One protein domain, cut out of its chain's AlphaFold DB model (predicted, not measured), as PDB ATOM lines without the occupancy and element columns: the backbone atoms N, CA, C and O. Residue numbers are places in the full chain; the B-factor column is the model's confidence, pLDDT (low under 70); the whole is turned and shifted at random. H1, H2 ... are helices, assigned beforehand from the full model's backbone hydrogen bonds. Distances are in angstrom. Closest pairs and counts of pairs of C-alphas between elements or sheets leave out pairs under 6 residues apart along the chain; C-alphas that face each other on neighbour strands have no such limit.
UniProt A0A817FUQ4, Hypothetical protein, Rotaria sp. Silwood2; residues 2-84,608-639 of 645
ATOM      1  N   LYS A   2      -4.205 -30.665 -21.206       41.22
ATOM      2  CA  LYS A   2      -4.953 -31.288 -22.333       41.22
ATOM      3  C   LYS A   2      -6.405 -31.717 -22.039       41.22
ATOM      4  O   LYS A   2      -7.172 -31.916 -22.969       41.22
ATOM      5  N   TYR A   3      -6.785 -31.863 -20.767       39.59
ATOM      6  CA  TYR A   3      -8.160 -32.225 -20.380       39.59
ATOM      7  C   TYR A   3      -9.082 -30.996 -20.279       39.59
ATOM      8  O   TYR A   3     -10.240 -31.058 -20.665       39.59
ATOM      9  N   GLN A   4      -8.544 -29.841 -19.865       37.97
ATOM     10  CA  GLN A   4      -9.280 -28.569 -19.845       37.97
ATOM     11  C   GLN A   4      -9.519 -28.007 -21.254       37.97
ATOM     12  O   GLN A   4     -10.571 -27.427 -21.490       37.97
ATOM     13  N   SER A   5      -8.608 -28.241 -22.209       40.44
ATOM     14  CA  SER A   5      -8.834 -27.857 -23.611       40.44
ATOM     15  C   SER A   5      -9.895 -28.712 -24.308       40.44
ATOM     16  O   SER A   5     -10.464 -28.268 -25.295       40.44
ATOM     17  N   LYS A   6     -10.142 -29.936 -23.817       40.84
ATOM     18  CA  LYS A   6     -11.142 -30.849 -24.384       40.84
ATOM     19  C   LYS A   6     -12.549 -30.540 -23.864       40.84
ATOM     20  O   LYS A   6     -13.486 -30.507 -24.645       40.84
ATOM     21  N   ILE A   7     -12.654 -30.179 -22.584       43.62
ATOM     22  CA  ILE A   7     -13.901 -29.689 -21.979       43.62
ATOM     23  C   ILE A   7     -14.294 -28.322 -22.578       43.62
ATOM     24  O   ILE A   7     -15.452 -28.110 -22.912       43.62
ATOM     25  N   GLN A   8     -13.328 -27.431 -22.853       37.38
ATOM     26  CA  GLN A   8     -13.594 -26.174 -23.577       37.38
ATOM     27  C   GLN A   8     -13.981 -26.362 -25.058       37.38
ATOM     28  O   GLN A   8     -14.609 -25.475 -25.627       37.38
ATOM     29  N   SER A   9     -13.612 -27.483 -25.690       41.25
ATOM     30  CA  SER A   9     -14.042 -27.825 -27.058       41.25
ATOM     31  C   SER A   9     -15.356 -28.610 -27.116       41.25
ATOM     32  O   SER A   9     -15.885 -28.806 -28.202       41.25
ATOM     33  N   GLU A  10     -15.858 -29.088 -25.975       43.75
ATOM     34  CA  GLU A  10     -17.162 -29.757 -25.864       43.75
ATOM     35  C   GLU A  10     -18.284 -28.741 -25.556       43.75
ATOM     36  O   GLU A  10     -19.385 -28.900 -26.068       43.75
ATOM     37  N   ASP A  11     -17.990 -27.641 -24.846       44.34
ATOM     38  CA  ASP A  11     -18.926 -26.509 -24.629       44.34
ATOM     39  C   ASP A  11     -19.088 -25.587 -25.855       44.34
ATOM     40  O   ASP A  11     -20.018 -24.782 -25.962       44.34
ATOM     41  N   HIS A  12     -18.160 -25.680 -26.798       47.53
ATOM     42  CA  HIS A  12     -18.121 -24.882 -28.008       47.53
ATOM     43  C   HIS A  12     -18.023 -25.856 -29.170       47.53
ATOM     44  O   HIS A  12     -16.916 -26.253 -29.523       47.53
ATOM     45  N   GLY A  13     -19.176 -26.250 -29.725       55.53
ATOM     46  CA  GLY A  13     -19.293 -27.189 -30.847       55.53
ATOM     47  C   GLY A  13     -18.274 -26.946 -31.965       55.53
ATOM     48  O   GLY A  13     -17.651 -25.883 -32.045       55.53
ATOM     49  N   THR A  14     -18.072 -27.935 -32.835       68.56
ATOM     50  CA  THR A  14     -16.991 -27.915 -33.836       68.56
ATOM     51  C   THR A  14     -16.963 -26.606 -34.644       68.56
ATOM     52  O   THR A  14     -17.987 -25.961 -34.854       68.56
ATOM     53  N   VAL A  15     -15.797 -26.188 -35.162       64.19
ATOM     54  CA  VAL A  15     -15.680 -24.960 -35.992       64.19
ATOM     55  C   VAL A  15     -16.709 -24.947 -37.137       64.19
ATOM     56  O   VAL A  15     -17.218 -23.897 -37.518       64.19
ATOM     57  N   ILE A  16     -17.069 -26.128 -37.648       59.03
ATOM     58  CA  ILE A  16     -18.108 -26.323 -38.662       59.03
ATOM     59  C   ILE A  16     -19.510 -26.037 -38.096       59.03
ATOM     60  O   ILE A  16     -20.276 -25.313 -38.728       59.03
ATOM     61  N   GLU A  17     -19.846 -26.530 -36.901       58.53
ATOM     62  CA  GLU A  17     -21.102 -26.218 -36.195       58.53
ATOM     63  C   GLU A  17     -21.213 -24.731 -35.828       58.53
ATOM     64  O   GLU A  17     -22.276 -24.125 -35.979       58.53
ATOM     65  N   GLN A  18     -20.111 -24.095 -35.430       60.91
ATOM     66  CA  GLN A  18     -20.068 -22.654 -35.162       60.91
ATOM     67  C   GLN A  18     -20.281 -21.827 -36.434       60.91
ATOM     68  O   GLN A  18     -21.025 -20.846 -36.420       60.91
ATOM     69  N   LEU A  19     -19.685 -22.237 -37.558       61.66
ATOM     70  CA  LEU A  19     -19.888 -21.598 -38.863       61.66
ATOM     71  C   LEU A  19     -21.307 -21.818 -39.407       61.66
ATOM     72  O   LEU A  19     -21.879 -20.925 -40.038       61.66
ATOM     73  N   ASN A  20     -21.896 -22.989 -39.167       67.38
ATOM     74  CA  ASN A  20     -23.270 -23.285 -39.563       67.38
ATOM     75  C   ASN A  20     -24.276 -22.502 -38.710       67.38
ATOM     76  O   ASN A  20     -25.169 -21.863 -39.266       67.38
ATOM     77  N   SER A  21     -24.088 -22.446 -37.391       66.31
ATOM     78  CA  SER A  21     -24.939 -21.661 -36.486       66.31
ATOM     79  C   SER A  21     -24.855 -20.151 -36.751       66.31
ATOM     80  O   SER A  21     -25.885 -19.477 -36.773       66.31
ATOM     81  N   THR A  22     -23.678 -19.598 -37.074       67.69
ATOM     82  CA  THR A  22     -23.565 -18.188 -37.511       67.69
ATOM     83  C   THR A  22     -24.235 -17.930 -38.863       67.69
ATOM     84  O   THR A  22     -24.903 -16.905 -39.032       67.69
ATOM     85  N   LYS A  23     -24.137 -18.854 -39.829       69.62
ATOM     86  CA  LYS A  23     -24.888 -18.761 -41.098       69.62
ATOM     87  C   LYS A  23     -26.404 -18.824 -40.887       69.62
ATOM     88  O   LYS A  23     -27.136 -18.079 -41.535       69.62
ATOM     89  N   ILE A  24     -26.880 -19.669 -39.975       70.81
ATOM     90  CA  ILE A  24     -28.297 -19.748 -39.594       70.81
ATOM     91  C   ILE A  24     -28.752 -18.427 -38.970       70.81
ATOM     92  O   ILE A  24     -29.745 -17.842 -39.406       70.81
ATOM     93  N   ASN A  25     -27.991 -17.911 -38.004       70.56
ATOM     94  CA  ASN A  25     -28.325 -16.681 -37.289       70.56
ATOM     95  C   ASN A  25     -28.346 -15.455 -38.209       70.56
ATOM     96  O   ASN A  25     -29.269 -14.644 -38.129       70.56
ATOM     97  N   THR A  26     -27.396 -15.346 -39.141       71.00
ATOM     98  CA  THR A  26     -27.371 -14.259 -40.137       71.00
ATOM     99  C   THR A  26     -28.548 -14.336 -41.111       71.00
ATOM    100  O   THR A  26     -29.174 -13.311 -41.392       71.00
ATOM    101  N   LYS A  27     -28.926 -15.535 -41.576       73.44
ATOM    102  CA  LYS A  27     -30.130 -15.720 -42.405       73.44
ATOM    103  C   LYS A  27     -31.408 -15.372 -41.634       73.44
ATOM    104  O   LYS A  27     -32.241 -14.628 -42.152       73.44
ATOM    105  N   LYS A  28     -31.542 -15.812 -40.380       74.56
ATOM    106  CA  LYS A  28     -32.691 -15.486 -39.515       74.56
ATOM    107  C   LYS A  28     -32.803 -13.979 -39.251       74.56
ATOM    108  O   LYS A  28     -33.894 -13.420 -39.349       74.56
ATOM    109  N   ALA A  29     -31.679 -13.305 -38.999       74.19
ATOM    110  CA  ALA A  29     -31.626 -11.850 -38.849       74.19
ATOM    111  C   ALA A  29     -32.065 -11.120 -40.131       74.19
ATOM    112  O   ALA A  29     -32.870 -10.194 -40.064       74.19
ATOM    113  N   SER A  30     -31.615 -11.584 -41.302       75.81
ATOM    114  CA  SER A  30     -32.000 -10.994 -42.591       75.81
ATOM    115  C   SER A  30     -33.489 -11.165 -42.925       75.81
ATOM    116  O   SER A  30     -34.115 -10.239 -43.438       75.81
ATOM    117  N   LEU A  31     -34.097 -12.306 -42.574       78.62
ATOM    118  CA  LEU A  31     -35.539 -12.520 -42.722       78.62
ATOM    119  C   LEU A  31     -36.336 -11.591 -41.798       78.62
ATOM    120  O   LEU A  31     -37.298 -10.958 -42.226       78.62
ATOM    121  N   ASN A  32     -35.912 -11.468 -40.540       79.88
ATOM    122  CA  ASN A  32     -36.541 -10.553 -39.590       79.88
ATOM    123  C   ASN A  32     -36.410  -9.088 -40.028       79.88
ATOM    124  O   ASN A  32     -37.353  -8.317 -39.853       79.88
ATOM    125  N   TYR A  33     -35.293  -8.719 -40.659       83.12
ATOM    126  CA  TYR A  33     -35.146  -7.418 -41.302       83.12
ATOM    127  C   TYR A  33     -36.159  -7.231 -42.445       83.12
ATOM    128  O   TYR A  33     -36.870  -6.231 -42.460       83.12
ATOM    129  N   LEU A  34     -36.306  -8.201 -43.356       84.38
ATOM    130  CA  LEU A  34     -37.298  -8.127 -44.442       84.38
ATOM    131  C   LEU A  34     -38.735  -7.989 -43.916       84.38
ATOM    132  O   LEU A  34     -39.496  -7.168 -44.428       84.38
ATOM    133  N   ARG A  35     -39.088  -8.719 -42.851       85.06
ATOM    134  CA  ARG A  35     -40.375  -8.556 -42.157       85.06
ATOM    135  C   ARG A  35     -40.534  -7.148 -41.583       85.06
ATOM    136  O   ARG A  35     -41.603  -6.559 -41.716       85.06
ATOM    137  N   ALA A  36     -39.488  -6.582 -40.980       83.56
ATOM    138  CA  ALA A  36     -39.516  -5.213 -40.462       83.56
ATOM    139  C   ALA A  36     -39.715  -4.173 -41.579       83.56
ATOM    140  O   ALA A  36     -40.510  -3.246 -41.417       83.56
ATOM    141  N   VAL A  37     -39.073  -4.361 -42.738       86.75
ATOM    142  CA  VAL A  37     -39.279  -3.513 -43.924       86.75
ATOM    143  C   VAL A  37     -40.722  -3.615 -44.423       86.75
ATOM    144  O   VAL A  37     -41.362  -2.583 -44.632       86.75
ATOM    145  N   ALA A  38     -41.262  -4.829 -44.552       88.56
ATOM    146  CA  ALA A  38     -42.648  -5.050 -44.964       88.56
ATOM    147  C   ALA A  38     -43.646  -4.403 -43.984       88.56
ATOM    148  O   ALA A  38     -44.534  -3.660 -44.410       88.56
ATOM    149  N   ARG A  39     -43.455  -4.584 -42.667       88.94
ATOM    150  CA  ARG A  39     -44.261  -3.922 -41.621       88.94
ATOM    151  C   ARG A  39     -44.207  -2.404 -41.738       88.94
ATOM    152  O   ARG A  39     -45.247  -1.751 -41.698       88.94
ATOM    153  N   SER A  40     -43.011  -1.845 -41.904       88.94
ATOM    154  CA  SER A  40     -42.800  -0.405 -42.064       88.94
ATOM    155  C   SER A  40     -43.496   0.133 -43.313       88.94
ATOM    156  O   SER A  40     -44.149   1.174 -43.263       88.94
ATOM    157  N   PHE A  41     -43.439  -0.599 -44.425       89.62
ATOM    158  CA  PHE A  41     -44.127  -0.218 -45.653       89.62
ATOM    159  C   PHE A  41     -45.654  -0.222 -45.493       89.62
ATOM    160  O   PHE A  41     -46.325   0.742 -45.866       89.62
ATOM    161  N   ILE A  42     -46.209  -1.262 -44.867       89.56
ATOM    162  CA  ILE A  42     -47.642  -1.357 -44.552       89.56
ATOM    163  C   ILE A  42     -48.068  -0.249 -43.587       89.56
ATOM    164  O   ILE A  42     -49.140   0.334 -43.747       89.56
ATOM    165  N   PHE A  43     -47.230   0.088 -42.607       89.62
ATOM    166  CA  PHE A  43     -47.484   1.201 -41.699       89.62
ATOM    167  C   PHE A  43     -47.605   2.528 -42.457       89.62
ATOM    168  O   PHE A  43     -48.563   3.265 -42.230       89.62
ATOM    169  N   LEU A  44     -46.701   2.809 -43.404       90.25
ATOM    170  CA  LEU A  44     -46.798   4.008 -44.244       90.25
ATOM    171  C   LEU A  44     -48.101   4.040 -45.052       90.25
ATOM    172  O   LEU A  44     -48.723   5.096 -45.144       90.25
ATOM    173  N   LEU A  45     -48.535   2.897 -45.599       90.25
ATOM    174  CA  LEU A  45     -49.813   2.781 -46.307       90.25
ATOM    175  C   LEU A  45     -51.003   3.081 -45.379       90.25
ATOM    176  O   LEU A  45     -51.845   3.911 -45.717       90.25
ATOM    177  N   LYS A  46     -51.048   2.461 -44.191       89.12
ATOM    178  CA  LYS A  46     -52.121   2.653 -43.198       89.12
ATOM    179  C   LYS A  46     -52.210   4.089 -42.678       89.12
ATOM    180  O   LYS A  46     -53.310   4.577 -42.437       89.12
ATOM    181  N   GLN A  47     -51.065   4.743 -42.482       89.75
ATOM    182  CA  GLN A  47     -50.977   6.119 -41.976       89.75
ATOM    183  C   GLN A  47     -50.982   7.175 -43.087       89.75
ATOM    184  O   GLN A  47     -50.791   8.354 -42.810       89.75
ATOM    185  N   GLU A  48     -51.189   6.768 -44.344       89.62
ATOM    186  CA  GLU A  48     -51.266   7.670 -45.499       89.62
ATOM    187  C   GLU A  48     -49.965   8.463 -45.754       89.62
ATOM    188  O   GLU A  48     -49.963   9.455 -46.486       89.62
ATOM    189  N   PHE A  49     -48.826   8.012 -45.221       87.75
ATOM    190  CA  PHE A  49     -47.532   8.666 -45.404       87.75
ATOM    191  C   PHE A  49     -46.915   8.385 -46.780       87.75
ATOM    192  O   PHE A  49     -47.272   7.443 -47.493       87.75
ATOM    193  N   ALA A  50     -45.980   9.246 -47.187       85.00
ATOM    194  CA  ALA A  50     -45.265   9.101 -48.449       85.00
ATOM    195  C   ALA A  50     -44.253   7.947 -48.385       85.00
ATOM    196  O   ALA A  50     -43.496   7.822 -47.424       85.00
ATOM    197  N   PHE A  51     -44.150   7.163 -49.464       83.19
ATOM    198  CA  PHE A  51     -43.202   6.042 -49.557       83.19
ATOM    199  C   PHE A  51     -41.726   6.468 -49.520       83.19
ATOM    200  O   PHE A  51     -40.844   5.620 -49.410       83.19
ATOM    201  N   MET A  52     -41.424   7.764 -49.665       82.50
ATOM    202  CA  MET A  52     -40.062   8.300 -49.519       82.50
ATOM    203  C   MET A  52     -39.548   8.163 -48.083       82.50
ATOM    204  O   MET A  52     -38.363   7.914 -47.899       82.50
ATOM    205  N   ASN A  53     -40.447   8.192 -47.098       84.56
ATOM    206  CA  ASN A  53     -40.103   8.135 -45.679       84.56
ATOM    207  C   ASN A  53     -39.758   6.711 -45.203       84.56
ATOM    208  O   ASN A  53     -39.475   6.513 -44.028       84.56
ATOM    209  N   LEU A  54     -39.799   5.701 -46.087       83.62
ATOM    210  CA  LEU A  54     -39.492   4.312 -45.725       83.62
ATOM    211  C   LEU A  54     -38.078   4.173 -45.172       83.62
ATOM    212  O   LEU A  54     -37.880   3.469 -44.188       83.62
ATOM    213  N   LYS A  55     -37.114   4.856 -45.792       82.81
ATOM    214  CA  LYS A  55     -35.724   4.841 -45.343       82.81
ATOM    215  C   LYS A  55     -35.619   5.387 -43.916       82.81
ATOM    216  O   LYS A  55     -35.110   4.689 -43.047       82.81
ATOM    217  N   ASP A  56     -36.164   6.577 -43.683       82.38
ATOM    218  CA  ASP A  56     -36.106   7.246 -42.379       82.38
ATOM    219  C   ASP A  56     -36.827   6.427 -41.294       82.38
ATOM    220  O   ASP A  56     -36.364   6.336 -40.162       82.38
ATOM    221  N   LEU A  57     -37.939   5.768 -41.645       83.19
ATOM    222  CA  LEU A  57     -38.684   4.906 -40.725       83.19
ATOM    223  C   LEU A  57     -37.894   3.648 -40.340       83.19
ATOM    224  O   LEU A  57     -37.909   3.249 -39.175       83.19
ATOM    225  N   ILE A  58     -37.196   3.037 -41.301       79.00
ATOM    226  CA  ILE A  58     -36.318   1.894 -41.037       79.00
ATOM    227  C   ILE A  58     -35.135   2.339 -40.174       79.00
ATOM    228  O   ILE A  58     -34.844   1.674 -39.186       79.00
ATOM    229  N   GLU A  59     -34.487   3.465 -40.488       75.56
ATOM    230  CA  GLU A  59     -33.381   4.018 -39.688       75.56
ATOM    231  C   GLU A  59     -33.817   4.327 -38.245       75.56
ATOM    232  O   GLU A  59     -33.100   4.005 -37.300       75.56
ATOM    233  N   LEU A  60     -35.029   4.852 -38.040       75.12
ATOM    234  CA  LEU A  60     -35.598   5.035 -36.699       75.12
ATOM    235  C   LEU A  60     -35.874   3.706 -35.989       75.12
ATOM    236  O   LEU A  60     -35.616   3.586 -34.793       75.12
ATOM    237  N   GLN A  61     -36.378   2.697 -36.703       72.69
ATOM    238  CA  GLN A  61     -36.565   1.361 -36.136       72.69
ATOM    239  C   GLN A  61     -35.242   0.710 -35.741       72.69
ATOM    240  O   GLN A  61     -35.226  -0.002 -34.742       72.69
ATOM    241  N   GLN A  62     -34.149   0.958 -36.470       66.69
ATOM    242  CA  GLN A  62     -32.826   0.390 -36.178       66.69
ATOM    243  C   GLN A  62     -32.328   0.711 -34.768       66.69
ATOM    244  O   GLN A  62     -31.631  -0.113 -34.185       66.69
ATOM    245  N   LEU A  63     -32.759   1.832 -34.184       56.34
ATOM    246  CA  LEU A  63     -32.472   2.186 -32.789       56.34
ATOM    247  C   LEU A  63     -33.114   1.223 -31.768       56.34
ATOM    248  O   LEU A  63     -32.674   1.175 -30.626       56.34
ATOM    249  N   ASN A  64     -34.122   0.451 -32.186       59.66
ATOM    250  CA  ASN A  64     -34.906  -0.476 -31.363       59.66
ATOM    251  C   ASN A  64     -34.849  -1.937 -31.860       59.66
ATOM    252  O   ASN A  64     -35.615  -2.777 -31.380       59.66
ATOM    253  N   LEU A  65     -34.004  -2.263 -32.848       65.12
ATOM    254  CA  LEU A  65     -33.862  -3.637 -33.344       65.12
ATOM    255  C   LEU A  65     -33.000  -4.477 -32.391       65.12
ATOM    256  O   LEU A  65     -32.117  -3.966 -31.707       65.12
ATOM    257  N   SER A  66     -33.245  -5.787 -32.358       65.25
ATOM    258  CA  SER A  66     -32.447  -6.709 -31.549       65.25
ATOM    259  C   SER A  66     -30.987  -6.756 -32.023       65.25
ATOM    260  O   SER A  66     -30.716  -6.648 -33.221       65.25
ATOM    261  N   GLU A  67     -30.055  -6.970 -31.084       65.19
ATOM    262  CA  GLU A  67     -28.601  -7.143 -31.307       65.19
ATOM    263  C   GLU A  67     -28.251  -7.914 -32.607       65.19
ATOM    264  O   GLU A  67     -27.471  -7.401 -33.413       65.19
ATOM    265  N   PRO A  68     -28.885  -9.067 -32.920       63.97
ATOM    266  CA  PRO A  68     -28.591  -9.824 -34.143       63.97
ATOM    267  C   PRO A  68     -28.883  -9.080 -35.456       63.97
ATOM    268  O   PRO A  68     -28.220  -9.317 -36.464       63.97
ATOM    269  N   ILE A  69     -29.880  -8.191 -35.479       65.06
ATOM    270  CA  ILE A  69     -30.244  -7.428 -36.681       65.06
ATOM    271  C   ILE A  69     -29.279  -6.257 -36.875       65.06
ATOM    272  O   ILE A  69     -28.875  -5.979 -38.002       65.06
ATOM    273  N   VAL A  70     -28.856  -5.612 -35.784       67.31
ATOM    274  CA  VAL A  70     -27.848  -4.540 -35.813       67.31
ATOM    275  C   VAL A  70     -26.502  -5.079 -36.309       67.31
ATOM    276  O   VAL A  70     -25.874  -4.473 -37.179       67.31
ATOM    277  N   GLN A  71     -26.100  -6.261 -35.835       64.81
ATOM    278  CA  GLN A  71     -24.902  -6.955 -36.317       64.81
ATOM    279  C   GLN A  71     -25.008  -7.357 -37.795       64.81
ATOM    280  O   GLN A  71     -24.030  -7.266 -38.530       64.81
ATOM    281  N   TRP A  72     -26.185  -7.772 -38.269       69.75
ATOM    282  CA  TRP A  72     -26.377  -8.053 -39.693       69.75
ATOM    283  C   TRP A  72     -26.293  -6.779 -40.547       69.75
ATOM    284  O   TRP A  72     -25.645  -6.781 -41.592       69.75
ATOM    285  N   LEU A  73     -26.896  -5.676 -40.094       69.06
ATOM    286  CA  LEU A  73     -26.896  -4.393 -40.804       69.06
ATOM    287  C   LEU A  73     -25.496  -3.796 -40.983       69.06
ATOM    288  O   LEU A  73     -25.253  -3.151 -41.999       69.06
ATOM    289  N   SER A  74     -24.576  -4.026 -40.040       67.19
ATOM    290  CA  SER A  74     -23.185  -3.563 -40.164       67.19
ATOM    291  C   SER A  74     -22.395  -4.313 -41.247       67.19
ATOM    292  O   SER A  74     -21.419  -3.782 -41.776       67.19
ATOM    293  N   ILE A  75     -22.841  -5.520 -41.610       70.44
ATOM    294  CA  ILE A  75     -22.223  -6.391 -42.620       70.44
ATOM    295  C   ILE A  75     -22.973  -6.302 -43.966       70.44
ATOM    296  O   ILE A  75     -22.408  -6.599 -45.022       70.44
ATOM    297  N   ALA A  76     -24.243  -5.886 -43.951       68.31
ATOM    298  CA  ALA A  76     -25.106  -5.831 -45.126       68.31
ATOM    299  C   ALA A  76     -24.680  -4.750 -46.135       68.31
ATOM    300  O   ALA A  76     -24.357  -3.608 -45.802       68.31
ATOM    301  N   ASN A  77     -24.755  -5.083 -47.424       74.56
ATOM    302  CA  ASN A  77     -24.494  -4.126 -48.496       74.56
ATOM    303  C   ASN A  77     -25.674  -3.166 -48.687       74.56
ATOM    304  O   ASN A  77     -26.830  -3.559 -48.569       74.56
ATOM    305  N   LYS A  78     -25.415  -1.945 -49.182       70.12
ATOM    306  CA  LYS A  78     -26.476  -0.961 -49.510       70.12
ATOM    307  C   LYS A  78     -27.594  -1.496 -50.419       70.12
ATOM    308  O   LYS A  78     -28.722  -1.022 -50.344       70.12
ATOM    309  N   LYS A  79     -27.296  -2.479 -51.276       70.62
ATOM    310  CA  LYS A  79     -28.275  -3.125 -52.170       70.62
ATOM    311  C   LYS A  79     -29.189  -4.137 -51.459       70.62
ATOM    312  O   LYS A  79     -30.250  -4.444 -51.984       70.62
ATOM    313  N   GLU A  80     -28.797  -4.634 -50.289       69.50
ATOM    314  CA  GLU A  80     -29.531  -5.626 -49.481       69.50
ATOM    315  C   GLU A  80     -30.499  -4.969 -48.490       69.50
ATOM    316  O   GLU A  80     -31.198  -5.644 -47.742       69.50
ATOM    317  N   LEU A  81     -30.551  -3.639 -48.502       76.31
ATOM    318  CA  LEU A  81     -31.372  -2.845 -47.604       76.31
ATOM    319  C   LEU A  81     -32.780  -2.579 -48.168       76.31
ATOM    320  O   LEU A  81     -33.687  -2.231 -47.419       76.31
ATOM    321  N   TYR A  82     -32.978  -2.802 -49.474       80.38
ATOM    322  CA  TYR A  82     -34.276  -2.849 -50.169       80.38
ATOM    323  C   TYR A  82     -35.215  -1.637 -49.979       80.38
ATOM    324  O   TYR A  82     -36.429  -1.765 -50.125       80.38
ATOM    325  N   TRP A  83     -34.670  -0.441 -49.739       78.81
ATOM    326  CA  TRP A  83     -35.430   0.821 -49.658       78.81
ATOM    327  C   TRP A  83     -35.322   1.712 -50.909       78.81
ATOM    328  O   TRP A  83     -35.747   2.868 -50.903       78.81
ATOM    329  N   SER A  84     -34.722   1.212 -51.994       83.56
ATOM    330  CA  SER A  84     -34.580   1.962 -53.252       83.56
ATOM    331  C   SER A  84     -35.939   2.281 -53.899       83.56
ATOM    332  O   SER A  84     -36.968   1.728 -53.517       83.56
ATOM    333  N   ASP A 608     -47.435 -14.350 -40.326       87.00
ATOM    334  CA  ASP A 608     -47.605 -15.231 -41.485       87.00
ATOM    335  C   ASP A 608     -47.935 -14.429 -42.752       87.00
ATOM    336  O   ASP A 608     -47.395 -14.685 -43.825       87.00
ATOM    337  N   ASP A 609     -48.749 -13.377 -42.627       89.62
ATOM    338  CA  ASP A 609     -49.034 -12.476 -43.749       89.62
ATOM    339  C   ASP A 609     -47.776 -11.751 -44.238       89.62
ATOM    340  O   ASP A 609     -47.583 -11.546 -45.438       89.62
ATOM    341  N   LEU A 610     -46.896 -11.363 -43.313       87.62
ATOM    342  CA  LEU A 610     -45.620 -10.743 -43.661       87.62
ATOM    343  C   LEU A 610     -44.698 -11.728 -44.368       87.62
ATOM    344  O   LEU A 610     -43.998 -11.326 -45.296       87.62
ATOM    345  N   ASP A 611     -44.701 -12.995 -43.961       87.44
ATOM    346  CA  ASP A 611     -43.949 -14.044 -44.644       87.44
ATOM    347  C   ASP A 611     -44.432 -14.252 -46.077       87.44
ATOM    348  O   ASP A 611     -43.605 -14.279 -46.992       87.44
ATOM    349  N   ASP A 612     -45.749 -14.295 -46.285       88.88
ATOM    350  CA  ASP A 612     -46.362 -14.355 -47.612       88.88
ATOM    351  C   ASP A 612     -45.933 -13.156 -48.475       88.88
ATOM    352  O   ASP A 612     -45.548 -13.311 -49.639       88.88
ATOM    353  N   ILE A 613     -45.957 -11.938 -47.926       91.19
ATOM    354  CA  ILE A 613     -45.547 -10.720 -48.646       91.19
ATOM    355  C   ILE A 613     -44.053 -10.763 -48.992       91.19
ATOM    356  O   ILE A 613     -43.669 -10.452 -50.123       91.19
ATOM    357  N   VAL A 614     -43.204 -11.166 -48.045       89.12
ATOM    358  CA  VAL A 614     -41.756 -11.306 -48.259       89.12
ATOM    359  C   VAL A 614     -41.472 -12.373 -49.317       89.12
ATOM    360  O   VAL A 614     -40.606 -12.172 -50.167       89.12
ATOM    361  N   GLN A 615     -42.220 -13.478 -49.327       88.31
ATOM    362  CA  GLN A 615     -42.077 -14.529 -50.332       88.31
ATOM    363  C   GLN A 615     -42.338 -13.990 -51.740       88.31
ATOM    364  O   GLN A 615     -41.530 -14.222 -52.640       88.31
ATOM    365  N   HIS A 616     -43.415 -13.221 -51.920       88.62
ATOM    366  CA  HIS A 616     -43.710 -12.553 -53.188       88.62
ATOM    367  C   HIS A 616     -42.609 -11.562 -53.582       88.62
ATOM    368  O   HIS A 616     -42.146 -11.590 -54.722       88.62
ATOM    369  N   PHE A 617     -42.129 -10.753 -52.635       88.88
ATOM    370  CA  PHE A 617     -41.043  -9.799 -52.873       88.88
ATOM    371  C   PHE A 617     -39.759 -10.489 -53.358       88.88
ATOM    372  O   PHE A 617     -39.100 -10.028 -54.292       88.88
ATOM    373  N   CYS A 618     -39.419 -11.644 -52.785       86.94
ATOM    374  CA  CYS A 618     -38.243 -12.424 -53.168       86.94
ATOM    375  C   CYS A 618     -38.302 -12.989 -54.600       86.94
ATOM    376  O   CYS A 618     -37.262 -13.383 -55.138       86.94
ATOM    377  N   MET A 619     -39.481 -13.045 -55.229       86.38
ATOM    378  CA  MET A 619     -39.635 -13.543 -56.600       86.38
ATOM    379  C   MET A 619     -39.257 -12.508 -57.669       86.38
ATOM    380  O   MET A 619     -38.985 -12.900 -58.806       86.38
ATOM    381  N   TYR A 620     -39.180 -11.218 -57.325       85.94
ATOM    382  CA  TYR A 620     -38.858 -10.163 -58.287       85.94
ATOM    383  C   TYR A 620     -37.400 -10.238 -58.792       85.94
ATOM    384  O   TYR A 620     -36.495 -10.692 -58.072       85.94
ATOM    385  N   PRO A 621     -37.129  -9.793 -60.038       81.06
ATOM    386  CA  PRO A 621     -35.774  -9.720 -60.578       81.06
ATOM    387  C   PRO A 621     -34.823  -8.938 -59.658       81.06
ATOM    388  O   PRO A 621     -35.196  -7.965 -59.012       81.06
ATOM    389  N   GLY A 622     -33.567  -9.382 -59.551       76.38
ATOM    390  CA  GLY A 622     -32.577  -8.714 -58.695       76.38
ATOM    391  C   GLY A 622     -32.746  -8.946 -57.183       76.38
ATOM    392  O   GLY A 622     -32.070  -8.282 -56.395       76.38
ATOM    393  N   ARG A 623     -33.600  -9.892 -56.755       82.62
ATOM    394  CA  ARG A 623     -33.803 -10.284 -55.340       82.62
ATOM    395  C   ARG A 623     -33.238 -11.669 -54.988       82.62
ATOM    396  O   ARG A 623     -33.621 -12.272 -53.991       82.62
ATOM    397  N   ALA A 624     -32.277 -12.172 -55.769       71.62
ATOM    398  CA  ALA A 624     -31.719 -13.524 -55.615       71.62
ATOM    399  C   ALA A 624     -31.188 -13.828 -54.200       71.62
ATOM    400  O   ALA A 624     -31.378 -14.931 -53.697       71.62
ATOM    401  N   LYS A 625     -30.573 -12.845 -53.530       72.88
ATOM    402  CA  LYS A 625     -30.103 -13.008 -52.145       72.88
ATOM    403  C   LYS A 625     -31.254 -13.161 -51.148       72.88
ATOM    404  O   LYS A 625     -31.187 -14.043 -50.302       72.88
ATOM    405  N   ALA A 626     -32.318 -12.366 -51.285       72.56
ATOM    406  CA  ALA A 626     -33.532 -12.502 -50.475       72.56
ATOM    407  C   ALA A 626     -34.223 -13.860 -50.712       72.56
ATOM    408  O   ALA A 626     -34.632 -14.531 -49.769       72.56
ATOM    409  N   ARG A 627     -34.248 -14.333 -51.964       75.19
ATOM    410  CA  ARG A 627     -34.770 -15.661 -52.321       75.19
ATOM    411  C   ARG A 627     -33.998 -16.809 -51.665       75.19
ATOM    412  O   ARG A 627     -34.622 -17.710 -51.117       75.19
ATOM    413  N   ASN A 628     -32.667 -16.745 -51.642       72.25
ATOM    414  CA  ASN A 628     -31.836 -17.755 -50.973       72.25
ATOM    415  C   ASN A 628     -32.060 -17.804 -49.449       72.25
ATOM    416  O   ASN A 628     -31.853 -18.847 -48.833       72.25
ATOM    417  N   ILE A 629     -32.476 -16.690 -48.837       71.31
ATOM    418  CA  ILE A 629     -32.848 -16.638 -47.416       71.31
ATOM    419  C   ILE A 629     -34.178 -17.370 -47.182       71.31
ATOM    420  O   ILE A 629     -34.284 -18.131 -46.224       71.31
ATOM    421  N   MET A 630     -35.167 -17.193 -48.067       67.00
ATOM    422  CA  MET A 630     -36.476 -17.854 -47.945       67.00
ATOM    423  C   MET A 630     -36.428 -19.362 -48.210       67.00
ATOM    424  O   MET A 630     -37.082 -20.113 -47.492       67.00
ATOM    425  N   ILE A 631     -35.634 -19.817 -49.187       64.50
ATOM    426  CA  ILE A 631     -35.446 -21.256 -49.461       64.50
ATOM    427  C   ILE A 631     -34.935 -21.976 -48.204       64.50
ATOM    428  O   ILE A 631     -35.472 -23.007 -47.817       64.50
ATOM    429  N   TYR A 632     -33.996 -21.355 -47.488       63.09
ATOM    430  CA  TYR A 632     -33.427 -21.912 -46.263       63.09
ATOM    431  C   TYR A 632     -34.432 -22.056 -45.106       63.09
ATOM    432  O   TYR A 632     -34.303 -22.953 -44.280       63.09
ATOM    433  N   LYS A 633     -35.442 -21.176 -45.025       65.31
ATOM    434  CA  LYS A 633     -36.526 -21.301 -44.035       65.31
ATOM    435  C   LYS A 633     -37.396 -22.528 -44.327       65.31
ATOM    436  O   LYS A 633     -37.788 -23.221 -43.399       65.31
ATOM    437  N   HIS A 634     -37.699 -22.778 -45.602       59.25
ATOM    438  CA  HIS A 634     -38.493 -23.939 -46.005       59.25
ATOM    439  C   HIS A 634     -37.765 -25.258 -45.737       59.25
ATOM    440  O   HIS A 634     -38.404 -26.182 -45.254       59.25
ATOM    441  N   GLU A 635     -36.457 -25.318 -45.998       49.94
ATOM    442  CA  GLU A 635     -35.632 -26.517 -45.771       49.94
ATOM    443  C   GLU A 635     -35.510 -26.885 -44.282       49.94
ATOM    444  O   GLU A 635     -35.546 -28.060 -43.946       49.94
ATOM    445  N   ASN A 636     -35.431 -25.903 -43.376       53.44
ATOM    446  CA  ASN A 636     -35.289 -26.180 -41.940       53.44
ATOM    447  C   ASN A 636     -36.629 -26.347 -41.195       53.44
ATOM    448  O   ASN A 636     -36.644 -26.943 -40.128       53.44
ATOM    449  N   ASN A 637     -37.748 -25.823 -41.714       51.09
ATOM    450  CA  ASN A 637     -39.072 -26.053 -41.112       51.09
ATOM    451  C   ASN A 637     -39.644 -27.445 -41.452       51.09
ATOM    452  O   ASN A 637     -40.584 -27.876 -40.791       51.09
ATOM    453  N   SER A 638     -39.132 -28.131 -42.483       35.84
ATOM    454  CA  SER A 638     -39.526 -29.513 -42.795       35.84
ATOM    455  C   SER A 638     -38.915 -30.550 -41.849       35.84
ATOM    456  O   SER A 638     -39.510 -31.612 -41.685       35.84
ATOM    457  N   ASP A 639     -37.800 -30.229 -41.187       35.00
ATOM    458  CA  ASP A 639     -37.124 -31.138 -40.250       35.00
ATOM    459  C   ASP A 639     -37.786 -31.175 -38.854       35.00
ATOM    460  O   ASP A 639     -37.617 -32.150 -38.131       35.00
TER     461      ASP A 639
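AT A GLANCE: This is residues 2 to 84 and 608 to 639 of the 645 residues of the protein "Hypothetical protein" of Rotaria sp. Silwood2 (UniProt A0A817FUQ4). One long helix, H2, is the spine: H3 folds back along one end and H4 crosses it on one side, while the helical hairpin of H5 and H6 packs across the opposite side. Residues 2 to 12, with H1, and residues 14 to 20, of which 15 to 20 belong to H2, stick out at one end. The 115 printed residues, with six named helices, H1 to H6 in order, and no named strand, are all helix in class. The whole is loose, with a radius of gyration of the C-alphas of 17.5 A and spans of 64 by 31 by 24 A.

HOW THE PARTS SIT: H1, residues 4 to 10, is apart from H2, residues 15 to 46, the hub. H3, residues 51 to 62, forms a helical hairpin with H2, touching residues 36 to 44 alone at a steep tilt of 45 degrees; the closest C-alphas, Phe 41 and Leu 54, are 6.5 A apart. H4, residues 67 to 75, touches H2 about perpendicular at 86 degrees, closest at C-alphas Ala 29 and Ile 69, 5.1 A. H5, residues 608 to 618, touches H2 about perpendicular at 80 degrees, closest at C-alphas Arg 35 and Leu 610, 5.9 A. H6, residues 624 to 637, forms a hairpin with H5, closest at C-alphas Cys 618 and Arg 627, 4.8 A. Every O i to N i+4 pair is within hydrogen-bond range in H1, H2 and H5; H3 has 6 of 8, H4 4 of 5, H6 9 of 10.

IN THESE COORDINATES: H1 begins at C-alpha 4 (-9.280, -28.569, -19.845). H2 is 46.3 A long, H6 20.5 A, ending at C-alpha 637 (-39.072, -26.053, -41.112).

THE WHOLE: Residues 85 to 607 are not printed; C-alphas 84 and 608 are 24.6 A apart. Mean pLDDT of the printed part is 71.7, with residues 2 to 23 and 630 to 639 among those under 70.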